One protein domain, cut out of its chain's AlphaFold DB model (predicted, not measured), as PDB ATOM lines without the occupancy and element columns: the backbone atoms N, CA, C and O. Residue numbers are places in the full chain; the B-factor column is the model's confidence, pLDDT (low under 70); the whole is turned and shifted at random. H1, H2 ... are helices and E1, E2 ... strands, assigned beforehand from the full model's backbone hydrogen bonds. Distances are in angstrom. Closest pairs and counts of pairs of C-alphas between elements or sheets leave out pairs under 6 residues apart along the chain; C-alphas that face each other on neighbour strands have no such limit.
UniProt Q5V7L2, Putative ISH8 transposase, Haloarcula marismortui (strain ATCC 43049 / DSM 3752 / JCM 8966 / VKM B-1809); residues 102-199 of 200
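AT A GLANCE: This is residues 102 to 199 of the 200 residues of the protein "Putative ISH8 transposase" of Haloarcula marismortui (strain ATCC 43049 / DSM 3752 / JCM 8966 / VKM B-1809) (UniProt Q5V7L2). A twisted sheet makes a long slab: three long strands, E1, E2 and E3, fold back and forth side by side, and the shorter E4 and E5 extend the sheet beside the first half of E1. A small helix, H1, grazes the sheet, and the long link of residues 119 to 135 lies at one end of the long axis. The printed part has 98 residues, under half in named elements, in the order E1 E2 E3 H1 E4 E5; the class is mostly strand. The mixed sheet runs E3 E2 E1 E4 E5. It is only just compact, close to loose, with a radius of gyration of the C-alphas of 14.9 A and spans of 48 by 25 by 25 A.

HOW THE PARTS SIT: E1, residues 108 to 118, and E2, residues 136 to 144, form an antiparallel hairpin, with N 111 and O 143 2.7 A apart. E2 and E3, residues 149 to 157, form another, with N 140 and O 154 2.8 A apart; E1 E2 E3 is a meander, each strand the antiparallel neighbour of the one before. H1, residues 162 to 165, only grazes the sheet; it is too short for an O i to N i+4 pair, and its one O i to N i+3 pair is within hydrogen-bond range. E3, H1 and E4, residues 175 to 180, make a split strand-helix-strand unit, its strands running the same way with E2 and E1 between them, and a right-handed crossover. E4 is parallel to E1, with N 178 and O 110 2.7 A apart, and to the edge strand E5, residues 194 to 198, with N 198 and O 179 2.9 A apart. E3 and E4 are apart.

IN THESE COORDINATES: E1 begins at C-alpha 108 (197.390, 171.496, 269.412) and is 32.4 A long; E2 is 26.0 A, E3 24.3 A, H1 5.5 A, E4 16.6 A and E5 12.9 A, ending at C-alpha 198 (183.748, 178.149, 276.935).

THE WHOLE: The C-alphas of Asp 102 and Phe 122, the two farthest apart, are 48.5 A apart. The printed part has no cut; the links E1 to E2 and E4 to E5 are long. Confidence is under 70 at residues 102, 162 to 164, 181 to 190 and 198 to 199.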
ATOM      1  N   ASP A 102     198.621 171.324 282.059       68.81
ATOM      2  CA  ASP A 102     197.444 170.464 281.915       68.81
ATOM      3  C   ASP A 102     196.853 170.436 280.495       68.81
ATOM      4  O   ASP A 102     196.153 169.476 280.149       68.81
ATOM      5  N   ILE A 103     197.128 171.443 279.663       73.31
ATOM      6  CA  ILE A 103     196.707 171.509 278.253       73.31
ATOM      7  C   ILE A 103     197.820 171.070 277.288       73.31
ATOM      8  O   ILE A 103     197.518 170.702 276.156       73.31
ATOM      9  N   GLY A 104     199.062 170.921 277.763       72.44
ATOM     10  CA  GLY A 104     200.183 170.340 277.004       72.44
ATOM     11  C   GLY A 104     200.052 168.843 276.666       72.44
ATOM     12  O   GLY A 104     200.906 168.286 275.982       72.44
ATOM     13  N   ARG A 105     198.990 168.167 277.129       83.56
ATOM     14  CA  ARG A 105     198.668 166.779 276.734       83.56
ATOM     15  C   ARG A 105     198.123 166.670 275.304       83.56
ATOM     16  O   ARG A 105     198.066 165.570 274.757       83.56
ATOM     17  N   PHE A 106     197.639 167.780 274.752       87.75
ATOM     18  CA  PHE A 106     197.137 167.863 273.386       87.75
ATOM     19  C   PHE A 106     198.272 168.301 272.465       87.75
ATOM     20  O   PHE A 106     199.103 169.112 272.859       87.75
ATOM     21  N   ARG A 107     198.293 167.769 271.240       88.62
ATOM     22  CA  ARG A 107     199.209 168.213 270.185       88.62
ATOM     23  C   ARG A 107     199.017 169.706 269.933       88.62
ATOM     24  O   ARG A 107     199.974 170.452 270.042       88.62
ATOM     25  N   ASP A 108     197.768 170.107 269.682       88.00
ATOM     26  CA  ASP A 108     197.390 171.496 269.412       88.00
ATOM     27  C   ASP A 108     196.123 171.876 270.192       88.00
ATOM     28  O   ASP A 108     195.217 171.048 270.368       88.00
ATOM     29  N   VAL A 109     196.036 173.132 270.627       88.50
ATOM     30  CA  VAL A 109     194.826 173.742 271.188       88.50
ATOM     31  C   VAL A 109     194.239 174.690 270.150       88.50
ATOM     32  O   VAL A 109     194.828 175.710 269.816       88.50
ATOM     33  N   MET A 110     193.055 174.360 269.651       88.31
ATOM     34  CA  MET A 110     192.349 175.109 268.619       88.31
ATOM     35  C   MET A 110     191.236 175.940 269.247       88.31
ATOM     36  O   MET A 110     190.456 175.417 270.035       88.31
ATOM     37  N   ILE A 111     191.111 177.205 268.868       87.06
ATOM     38  CA  ILE A 111     190.035 178.106 269.279       87.06
ATOM     39  C   ILE A 111     189.242 178.474 268.034       87.06
ATOM     40  O   ILE A 111     189.794 179.047 267.096       87.06
ATOM     41  N   ALA A 112     187.957 178.139 268.029       86.44
ATOM     42  CA  ALA A 112     187.022 178.578 267.009       86.44
ATOM     43  C   ALA A 112     186.116 179.664 267.597       86.44
ATOM     44  O   ALA A 112     185.393 179.416 268.565       86.44
ATOM     45  N   ASP A 113     186.160 180.852 267.001       84.25
ATOM     46  CA  ASP A 113     185.343 181.996 267.406       84.25
ATOM     47  C   ASP A 113     184.783 182.737 266.186       84.25
ATOM     48  O   ASP A 113     185.283 182.600 265.066       84.25
ATOM     49  N   GLY A 114     183.722 183.513 266.396       83.88
ATOM     50  CA  GLY A 114     183.064 184.250 265.333       83.88
ATOM     51  C   GLY A 114     182.539 185.613 265.772       83.88
ATOM     52  O   GLY A 114     181.655 185.705 266.619       83.88
ATOM     53  N   THR A 115     182.997 186.677 265.113       84.38
ATOM     54  CA  THR A 115     182.577 188.062 265.386       84.38
ATOM     55  C   THR A 115     181.670 188.597 264.280       84.38
ATOM     56  O   THR A 115     181.955 188.437 263.095       84.38
ATOM     57  N   VAL A 116     180.573 189.263 264.657       87.50
ATOM     58  CA  VAL A 116     179.620 189.872 263.714       87.50
ATOM     59  C   VAL A 116     179.941 191.349 263.488       87.50
ATOM     60  O   VAL A 116     180.038 192.129 264.434       87.50
ATOM     61  N   PHE A 117     180.009 191.747 262.220       86.19
ATOM     62  CA  PHE A 117     180.160 193.124 261.768       86.19
ATOM     63  C   PHE A 117     178.871 193.627 261.132       86.19
ATOM     64  O   PHE A 117     178.282 192.974 260.270       86.19
ATOM     65  N   ARG A 118     178.446 194.831 261.526       88.62
ATOM     66  CA  ARG A 118     177.309 195.511 260.899       88.62
ATOM     67  C   ARG A 118     177.768 196.211 259.629       88.62
ATOM     68  O   ARG A 118     178.721 196.989 259.657       88.62
ATOM     69  N   LEU A 119     177.061 195.941 258.541       85.81
ATOM     70  CA  LEU A 119     177.350 196.463 257.213       85.81
ATOM     71  C   LEU A 119     176.258 197.436 256.755       85.81
ATOM     72  O   LEU A 119     175.201 197.550 257.374       85.81
ATOM     73  N   HIS A 120     176.536 198.162 255.673       84.56
ATOM     74  CA  HIS A 120     175.563 199.052 255.041       84.56
ATOM     75  C   HIS A 120     174.473 198.248 254.321       84.56
ATOM     76  O   HIS A 120     174.770 197.209 253.736       84.56
ATOM     77  N   GLU A 121     173.246 198.776 254.266       85.38
ATOM     78  CA  GLU A 121     172.063 198.101 253.693       85.38
ATOM     79  C   GLU A 121     172.225 197.683 252.217       85.38
ATOM     80  O   GLU A 121     171.574 196.763 251.737       85.38
ATOM     81  N   PHE A 122     173.142 198.325 251.490       87.38
ATOM     82  CA  PHE A 122     173.423 198.034 250.075       87.38
ATOM     83  C   PHE A 122     174.151 196.702 249.877       87.38
ATOM     84  O   PHE A 122     174.262 196.234 248.751       87.38
ATOM     85  N   LEU A 123     174.655 196.105 250.956       88.56
ATOM     86  CA  LEU A 123     175.264 194.779 250.947       88.56
ATOM     87  C   LEU A 123     174.273 193.692 251.392       88.56
ATOM     88  O   LEU A 123     174.684 192.554 251.583       88.56
ATOM     89  N   SER A 124     172.988 194.015 251.577       89.50
ATOM     90  CA  SER A 124     171.965 193.080 252.080       89.50
ATOM     91  C   SER A 124     171.717 191.873 251.179       89.50
ATOM     92  O   SER A 124     171.417 190.797 251.697       89.50
ATOM     93  N   ASP A 125     171.914 192.020 249.868       89.56
ATOM     94  CA  ASP A 125     171.787 190.917 248.911       89.56
ATOM     95  C   ASP A 125     172.866 189.838 249.113       89.56
ATOM     96  O   ASP A 125     172.596 188.652 248.924       89.56
ATOM     97  N   GLU A 126     174.074 190.234 249.530       90.19
ATOM     98  CA  GLU A 126     175.225 189.336 249.717       90.19
ATOM     99  C   GLU A 126     175.426 188.937 251.190       90.19
ATOM    100  O   GLU A 126     175.750 187.790 251.487       90.19
ATOM    101  N   PHE A 127     175.184 189.857 252.127       91.50
ATOM    102  CA  PHE A 127     175.469 189.701 253.556       91.50
ATOM    103  C   PHE A 127     174.212 189.851 254.414       91.50
ATOM    104  O   PHE A 127     173.982 190.859 255.092       91.50
ATOM    105  N   GLN A 128     173.385 188.813 254.408       92.06
ATOM    106  CA  GLN A 128     172.143 188.797 255.175       92.06
ATOM    107  C   GLN A 128     172.389 188.798 256.692       92.06
ATOM    108  O   GLN A 128     173.114 187.960 257.229       92.06
ATOM    109  N   ALA A 129     171.708 189.697 257.405       91.31
ATOM    110  CA  ALA A 129     171.677 189.686 258.864       91.31
ATOM    111  C   ALA A 129     170.590 188.757 259.416       91.31
ATOM    112  O   ALA A 129     169.654 188.373 258.715       91.31
ATOM    113  N   ARG A 130     170.651 188.446 260.715       86.12
ATOM    114  CA  ARG A 130     169.569 187.709 261.398       86.12
ATOM    115  C   ARG A 130     168.259 188.498 261.476       86.12
ATOM    116  O   ARG A 130     167.191 187.893 261.499       86.12
ATOM    117  N   HIS A 131     168.345 189.826 261.505       85.38
ATOM    118  CA  HIS A 131     167.201 190.734 261.489       85.38
ATOM    119  C   HIS A 131     167.045 191.354 260.099       85.38
ATOM    120  O   HIS A 131     168.028 191.815 259.529       85.38
ATOM    121  N   GLU A 132     165.820 191.394 259.573       79.75
ATOM    122  CA  GLU A 132     165.533 191.856 258.201       79.75
ATOM    123  C   GLU A 132     165.942 193.315 257.946       79.75
ATOM    124  O   GLU A 132     166.327 193.663 256.837       79.75
ATOM    125  N   GLU A 133     165.927 194.157 258.981       83.56
ATOM    126  CA  GLU A 133     166.323 195.573 258.911       83.56
ATOM    127  C   GLU A 133     167.846 195.784 258.961       83.56
ATOM    128  O   GLU A 133     168.325 196.915 259.052       83.56
ATOM    129  N   GLN A 134     168.628 194.704 258.985       89.38
ATOM    130  CA  GLN A 134     170.069 194.759 259.173       89.38
ATOM    131  C   GLN A 134     170.811 194.078 258.025       89.38
ATOM    132  O   GLN A 134     170.319 193.190 257.332       89.38
ATOM    133  N   THR A 135     172.066 194.475 257.866       91.62
ATOM    134  CA  THR A 135     173.040 193.792 257.019       91.62
ATOM    135  C   THR A 135     174.233 193.435 257.885       91.62
ATOM    136  O   THR A 135     174.670 194.235 258.723       91.62
ATOM    137  N   GLY A 136     174.711 192.203 257.755       91.69
ATOM    138  CA  GLY A 136     175.654 191.634 258.703       91.69
ATOM    139  C   GLY A 136     176.561 190.613 258.047       91.69
ATOM    140  O   GLY A 136     176.082 189.677 257.412       91.69
ATOM    141  N   ALA A 137     177.864 190.789 258.244       91.56
ATOM    142  CA  ALA A 137     178.852 189.760 257.962       91.56
ATOM    143  C   ALA A 137     179.345 189.151 259.270       91.56
ATOM    144  O   ALA A 137     179.397 189.826 260.300       91.56
ATOM    145  N   LYS A 138     179.745 187.887 259.223       89.69
ATOM    146  CA  LYS A 138     180.412 187.207 260.323       89.69
ATOM    147  C   LYS A 138     181.809 186.788 259.883       89.69
ATOM    148  O   LYS A 138     181.965 186.148 258.847       89.69
ATOM    149  N   LEU A 139     182.804 187.188 260.666       87.88
ATOM    150  CA  LEU A 139     184.185 186.740 260.548       87.88
ATOM    151  C   LEU A 139     184.368 185.537 261.456       87.88
ATOM    152  O   LEU A 139     184.160 185.656 262.662       87.88
ATOM    153  N   HIS A 140     184.763 184.416 260.875       86.88
ATOM    154  CA  HIS A 140     185.062 183.177 261.576       86.88
ATOM    155  C   HIS A 140     186.571 183.001 261.638       86.88
ATOM    156  O   HIS A 140     187.252 183.131 260.620       86.88
ATOM    157  N   LEU A 141     187.072 182.702 262.830       85.62
ATOM    158  CA  LEU A 141     188.485 182.522 263.110       85.62
ATOM    159  C   LEU A 141     188.719 181.111 263.647       85.62
ATOM    160  O   LEU A 141     188.052 180.692 264.594       85.62
ATOM    161  N   LEU A 142     189.696 180.407 263.077       87.56
ATOM    162  CA  LEU A 142     190.297 179.230 263.694       87.56
ATOM    163  C   LEU A 142     191.732 179.569 264.088       87.56
ATOM    164  O   LEU A 142     192.613 179.661 263.237       87.56
ATOM    165  N   HIS A 143     191.955 179.746 265.381       85.69
ATOM    166  CA  HIS A 143     193.251 180.084 265.955       85.69
ATOM    167  C   HIS A 143     193.873 178.845 266.606       85.69
ATOM    168  O   HIS A 143     193.233 178.181 267.420       85.69
ATOM    169  N   ASN A 144     195.111 178.517 266.254       85.81
ATOM    170  CA  ASN A 144     195.916 177.527 266.954       85.81
ATOM    171  C   ASN A 144     196.652 178.238 268.092       85.81
ATOM    172  O   ASN A 144     197.641 178.924 267.875       85.81
ATOM    173  N   ALA A 145     196.161 178.078 269.316       83.12
ATOM    174  CA  ALA A 145     196.747 178.692 270.500       83.12
ATOM    175  C   ALA A 145     198.074 178.041 270.927       83.12
ATOM    176  O   ALA A 145     198.813 178.648 271.701       83.12
ATOM    177  N   THR A 146     198.379 176.828 270.452       82.75
ATOM    178  CA  THR A 146     199.670 176.176 270.717       82.75
ATOM    179  C   THR A 146     200.776 176.838 269.907       82.75
ATOM    180  O   THR A 146     201.769 177.274 270.486       82.75
ATOM    181  N   ASP A 147     200.579 176.948 268.592       79.31
ATOM    182  CA  ASP A 147     201.568 177.534 267.677       79.31
ATOM    183  C   ASP A 147     201.411 179.052 267.511       79.31
ATOM    184  O   ASP A 147     202.274 179.695 266.922       79.31
ATOM    185  N   GLN A 148     200.334 179.621 268.063       76.62
ATOM    186  CA  GLN A 148     199.982 181.046 268.004       76.62
ATOM    187  C   GLN A 148     199.799 181.544 266.571       76.62
ATOM    188  O   GLN A 148     200.233 182.632 266.207       76.62
ATOM    189  N   THR A 149     199.138 180.724 265.758       79.62
ATOM    190  CA  THR A 149     198.881 180.988 264.342       79.62
ATOM    191  C   THR A 149     197.392 181.028 264.061       79.62
ATOM    192  O   THR A 149     196.587 180.337 264.699       79.62
ATOM    193  N   ILE A 150     197.002 181.792 263.047       83.38
ATOM    194  CA  ILE A 150     195.663 181.657 262.486       83.38
ATOM    195  C   ILE A 150     195.678 180.615 261.383       83.38
ATOM    196  O   ILE A 150     196.252 180.795 260.318       83.38
ATOM    197  N   GLU A 151     194.979 179.517 261.638       84.50
ATOM    198  CA  GLU A 151     194.849 178.409 260.696       84.50
ATOM    199  C   GLU A 151     193.790 178.697 259.632       84.50
ATOM    200  O   GLU A 151     193.826 178.137 258.534       84.50
ATOM    201  N   ARG A 152     192.792 179.529 259.964       85.44
ATOM    202  CA  ARG A 152     191.714 179.859 259.033       85.44
ATOM    203  C   ARG A 152     191.011 181.169 259.362       85.44
ATOM    204  O   ARG A 152     190.660 181.419 260.516       85.44
ATOM    205  N   ILE A 153     190.714 181.923 258.303       85.06
ATOM    206  CA  ILE A 153     189.834 183.090 258.307       85.06
ATOM    207  C   ILE A 153     188.763 182.902 257.233       85.06
ATOM    208  O   ILE A 153     189.081 182.725 256.057       85.06
ATOM    209  N   ASP A 154     187.490 182.988 257.614       86.56
ATOM    210  CA  ASP A 154     186.374 183.033 256.666       86.56
ATOM    211  C   ASP A 154     185.461 184.222 256.961       86.56
ATOM    212  O   ASP A 154     185.257 184.601 258.112       86.56
ATOM    213  N   VAL A 155     184.858 184.780 255.913       88.25
ATOM    214  CA  VAL A 155     183.812 185.798 256.032       88.25
ATOM    215  C   VAL A 155     182.560 185.273 255.352       88.25
ATOM    216  O   VAL A 155     182.608 184.876 254.189       88.25
ATOM    217  N   THR A 156     181.446 185.278 256.074       90.62
ATOM    218  CA  THR A 156     180.126 184.874 255.569       90.62
ATOM    219  C   THR A 156     179.083 185.928 255.912       90.62
ATOM    220  O   THR A 156     179.371 186.881 256.636       90.62
ATOM    221  N   ASP A 157     177.848 185.754 255.449       90.81
ATOM    222  CA  ASP A 157     176.707 186.438 256.063       90.81
ATOM    223  C   ASP A 157     176.525 186.022 257.543       90.81
ATOM    224  O   ASP A 157     177.053 185.002 257.997       90.81
ATOM    225  N   GLU A 158     175.793 186.826 258.318       88.94
ATOM    226  CA  GLU A 158     175.535 186.584 259.749       88.94
ATOM    227  C   GLU A 158     174.584 185.400 260.008       88.94
ATOM    228  O   GLU A 158     174.576 184.827 261.105       88.94
ATOM    229  N   LYS A 159     173.738 185.045 259.033       86.50
ATOM    230  CA  LYS A 159     172.802 183.919 259.167       86.50
ATOM    231  C   LYS A 159     173.519 182.576 259.102       86.50
ATOM    232  O   LYS A 159     173.019 181.605 259.672       86.50
ATOM    233  N   THR A 160     174.665 182.522 258.432       84.62
ATOM    234  CA  THR A 160     175.481 181.320 258.318       84.62
ATOM    235  C   THR A 160     175.876 180.830 259.708       84.62
ATOM    236  O   THR A 160     176.472 181.547 260.511       84.62
ATOM    237  N   HIS A 161     175.488 179.593 260.006       75.44
ATOM    238  CA  HIS A 161     175.720 178.977 261.303       75.44
ATOM    239  C   HIS A 161     177.165 178.473 261.415       75.44
ATOM    240  O   HIS A 161     177.645 177.792 260.518       75.44
ATOM    241  N   ASP A 162     177.841 178.724 262.536       69.81
ATOM    242  CA  ASP A 162     179.273 178.404 262.718       69.81
ATOM    243  C   ASP A 162     179.586 176.924 262.482       69.81
ATOM    244  O   ASP A 162     180.631 176.554 261.942       69.81
ATOM    245  N   SER A 163     178.631 176.055 262.824       68.88
ATOM    246  CA  SER A 163     178.779 174.614 262.637       68.88
ATOM    247  C   SER A 163     178.888 174.167 261.181       68.88
ATOM    248  O   SER A 163     179.367 173.065 260.940       68.88
ATOM    249  N   THR A 164     178.433 174.962 260.207       68.50
ATOM    250  CA  THR A 164     178.558 174.599 258.786       68.50
ATOM    251  C   THR A 164     179.952 174.894 258.240       68.50
ATOM    252  O   THR A 164     180.358 174.300 257.240       68.50
ATOM    253  N   LEU A 165     180.707 175.778 258.897       73.31
ATOM    254  CA  LEU A 165     182.040 176.194 258.463       73.31
ATOM    255  C   LEU A 165     183.153 175.399 259.142       73.31
ATOM    256  O   LEU A 165     184.211 175.184 258.533       73.31
ATOM    257  N   PHE A 166     182.909 174.917 260.363       78.12
ATOM    258  CA  PHE A 166     183.837 174.051 261.079       78.12
ATOM    259  C   PHE A 166     183.779 172.615 260.537       78.12
ATOM    260  O   PHE A 166     182.969 171.790 260.956       78.12
ATOM    261  N   LYS A 167     184.654 172.312 259.572       79.50
ATOM    262  CA  LYS A 167     184.762 170.975 258.975       79.50
ATOM    263  C   LYS A 167     185.497 170.034 259.921       79.50
ATOM    264  O   LYS A 167     186.697 170.193 260.142       79.50
ATOM    265  N   THR A 168     184.794 169.036 260.436       80.75
ATOM    266  CA  THR A 168     185.407 167.967 261.228       80.75
ATOM    267  C   THR A 168     186.161 166.998 260.315       80.75
ATOM    268  O   THR A 168     185.901 166.917 259.110       80.75
ATOM    269  N   GLY A 169     187.193 166.360 260.854       84.06
ATOM    270  CA  GLY A 169     188.077 165.469 260.111       84.06
ATOM    271  C   GLY A 169     189.173 164.898 261.010       84.06
ATOM    272  O   GLY A 169     189.408 165.376 262.121       84.06
ATOM    273  N   SER A 170     189.935 163.941 260.476       86.94
ATOM    274  CA  SER A 170     191.083 163.319 261.155       86.94
ATOM    275  C   SER A 170     192.136 164.315 261.660       86.94
ATOM    276  O   SER A 170     192.900 163.997 262.570       86.94
ATOM    277  N   TRP A 171     192.157 165.538 261.125       87.19
ATOM    278  CA  TRP A 171     193.005 166.629 261.600       87.19
ATOM    279  C   TRP A 171     192.752 166.993 263.077       87.19
ATOM    280  O   TRP A 171     193.662 167.491 263.740       87.19
ATOM    281  N   LEU A 172     191.561 166.692 263.610       86.06
ATOM    282  CA  LEU A 172     191.177 166.895 265.011       86.06
ATOM    283  C   LEU A 172     191.845 165.915 265.988       86.06
ATOM    284  O   LEU A 172     191.852 166.154 267.199       86.06
ATOM    285  N   GLN A 173     192.434 164.827 265.490       87.56
ATOM    286  CA  GLN A 173     193.088 163.837 266.338       87.56
ATOM    287  C   GLN A 173     194.288 164.446 267.062       87.56
ATOM    288  O   GLN A 173     195.169 165.052 266.450       87.56
ATOM    289  N   GLY A 174     194.327 164.254 268.377       88.12
ATOM    290  CA  GLY A 174     195.331 164.825 269.265       88.12
ATOM    291  C   GLY A 174     195.080 166.290 269.620       88.12
ATOM    292  O   GLY A 174     195.858 166.830 270.396       88.12
ATOM    293  N   ARG A 175     194.029 166.938 269.095       90.19
ATOM    294  CA  ARG A 175     193.738 168.356 269.350       90.19
ATOM    295  C   ARG A 175     192.643 168.538 270.401       90.19
ATOM    296  O   ARG A 175     191.694 167.751 270.465       90.19
ATOM    297  N   LEU A 176     192.771 169.597 271.196       89.19
ATOM    298  CA  LEU A 176     191.682 170.165 271.992       89.19
ATOM    299  C   LEU A 176     191.031 171.276 271.178       89.19
ATOM    300  O   LEU A 176     191.741 172.145 270.688       89.19
ATOM    301  N   VAL A 177     189.702 171.283 271.062       88.00
ATOM    302  CA  VAL A 177     188.984 172.392 270.412       88.00
ATOM    303  C   VAL A 177     188.119 173.153 271.411       88.00
ATOM    304  O   VAL A 177     187.270 172.575 272.093       88.00
ATOM    305  N   LEU A 178     188.338 174.459 271.492       87.25
ATOM    306  CA  LEU A 178     187.596 175.413 272.300       87.25
ATOM    307  C   LEU A 178     186.603 176.156 271.407       87.25
ATOM    308  O   LEU A 178     186.972 176.667 270.350       87.25
ATOM    309  N   PHE A 179     185.353 176.224 271.852       81.06
ATOM    310  CA  PHE A 179     184.289 176.950 271.165       81.06
ATOM    311  C   PHE A 179     183.579 177.896 272.121       81.06
ATOM    312  O   PHE A 179     183.362 177.550 273.290       81.06
ATOM    313  N   ASP A 180     183.108 179.027 271.598       72.88
ATOM    314  CA  ASP A 180     182.074 179.788 272.289       72.88
ATOM    315  C   ASP A 180     180.752 179.004 272.335       72.88
ATOM    316  O   ASP A 180     180.414 178.164 271.491       72.88
ATOM    317  N   ARG A 181     179.970 179.290 273.371       63.81
ATOM    318  CA  ARG A 181     178.685 178.672 273.662       63.81
ATOM    319  C   ARG A 181     177.695 178.783 272.504       63.81
ATOM    320  O   ARG A 181     176.888 177.870 272.347       63.81
ATOM    321  N   ALA A 182     177.742 179.866 271.728       61.56
ATOM    322  CA  ALA A 182     176.829 180.105 270.612       61.56
ATOM    323  C   ALA A 182     177.128 179.256 269.359       61.56
ATOM    324  O   ALA A 182     176.287 179.202 268.463       61.56
ATOM    325  N   SER A 183     178.282 178.583 269.293       57.69
ATOM    326  CA  SER A 183     178.782 177.937 268.067       57.69
ATOM    327  C   SER A 183     178.571 176.416 268.016       57.69
ATOM    328  O   SER A 183     178.678 175.803 266.957       57.69
ATOM    329  N   VAL A 184     178.270 175.776 269.152       55.28
ATOM    330  CA  VAL A 184     178.458 174.319 269.332       55.28
ATOM    331  C   VAL A 184     177.230 173.469 268.997       55.28
ATOM    332  O   VAL A 184     177.365 172.255 268.881       55.28
ATOM    333  N   ASP A 185     176.034 174.041 268.838       55.91
ATOM    334  CA  ASP A 185     174.787 173.253 268.886       55.91
ATOM    335  C   ASP A 185     174.646 172.170 267.788       55.91
ATOM    336  O   ASP A 185     173.821 171.269 267.938       55.91
ATOM    337  N   HIS A 186     175.506 172.160 266.754       56.91
ATOM    338  CA  HIS A 186     175.473 171.175 265.664       56.91
ATOM    339  C   HIS A 186     176.851 170.700 265.139       56.91
ATOM    340  O   HIS A 186     176.929 170.220 264.009       56.91
ATOM    341  N   ILE A 187     177.948 170.832 265.900       64.25
ATOM    342  CA  ILE A 187     179.287 170.398 265.435       64.25
ATOM    343  C   ILE A 187     179.553 168.932 265.817       64.25
ATOM    344  O   ILE A 187     179.577 168.584 266.996       64.25
ATOM    345  N   GLY A 188     179.788 168.067 264.825       62.91
ATOM    346  CA  GLY A 188     180.124 166.649 265.026       62.91
ATOM    347  C   GLY A 188     181.583 166.429 265.446       62.91
ATOM    348  O   GLY A 188     182.421 166.115 264.610       62.91
ATOM    349  N   LEU A 189     181.896 166.588 266.734       66.06
ATOM    350  CA  LEU A 189     183.266 166.554 267.286       66.06
ATOM    351  C   LEU A 189     183.794 165.151 267.647       66.06
ATOM    352  O   LEU A 189     184.679 165.029 268.489       66.06
ATOM    353  N   GLU A 190     183.275 164.091 267.028       69.19
ATOM    354  CA  GLU A 190     183.613 162.697 267.377       69.19
ATOM    355  C   GLU A 190     185.101 162.353 267.180       69.19
ATOM    356  O   GLU A 190     185.630 161.471 267.850       69.19
ATOM    357  N   GLU A 191     185.793 163.068 266.289       75.12
ATOM    358  CA  GLU A 191     187.209 162.845 265.968       75.12
ATOM    359  C   GLU A 191     188.177 163.703 266.802       75.12
ATOM    360  O   GLU A 191     189.391 163.491 266.746       75.12
ATOM    361  N   ALA A 192     187.663 164.668 267.575       71.12
ATOM    362  CA  ALA A 192     188.481 165.488 268.464       71.12
ATOM    363  C   ALA A 192     188.859 164.712 269.727       71.12
ATOM    364  O   ALA A 192     188.025 164.048 270.343       71.12
ATOM    365  N   SER A 193     190.116 164.835 270.159       74.69
ATOM    366  CA  SER A 193     190.570 164.191 271.399       74.69
ATOM    367  C   SER A 193     189.895 164.769 272.639       74.69
ATOM    368  O   SER A 193     189.678 164.050 273.613       74.69
ATOM    369  N   ALA A 194     189.561 166.056 272.601       75.94
ATOM    370  CA  ALA A 194     188.671 166.695 273.554       75.94
ATOM    371  C   ALA A 194     188.077 167.965 272.941       75.94
ATOM    372  O   ALA A 194     188.640 168.563 272.022       75.94
ATOM    373  N   TRP A 195     186.964 168.416 273.505       76.56
ATOM    374  CA  TRP A 195     186.419 169.732 273.222       76.56
ATOM    375  C   TRP A 195     185.849 170.354 274.488       76.56
ATOM    376  O   TRP A 195     185.399 169.653 275.398       76.56
ATOM    377  N   MET A 196     185.880 171.681 274.547       75.69
ATOM    378  CA  MET A 196     185.332 172.435 275.664       75.69
ATOM    379  C   MET A 196     184.462 173.572 275.146       75.69
ATOM    380  O   MET A 196     184.816 174.294 274.215       75.69
ATOM    381  N   ARG A 197     183.305 173.723 275.783       70.44
ATOM    382  CA  ARG A 197     182.404 174.850 275.578       70.44
ATOM    383  C   ARG A 197     182.779 175.930 276.588       70.44
ATOM    384  O   ARG A 197     182.554 175.756 277.787       70.44
ATOM    385  N   CYS A 198     183.374 177.011 276.110       63.47
ATOM    386  CA  CYS A 198     183.748 178.149 276.935       63.47
ATOM    387  C   CYS A 198     182.522 179.040 277.165       63.47
ATOM    388  O   CYS A 198     181.623 179.134 276.328       63.47
ATOM    389  N   LYS A 199     182.444 179.652 278.346       59.22
ATOM    390  CA  LYS A 199     181.428 180.649 278.676       59.22
ATOM    391  C   LYS A 199     182.172 181.959 278.908       59.22
ATOM    392  O   LYS A 199     183.013 181.989 279.805       59.22
TER     393      LYS A 199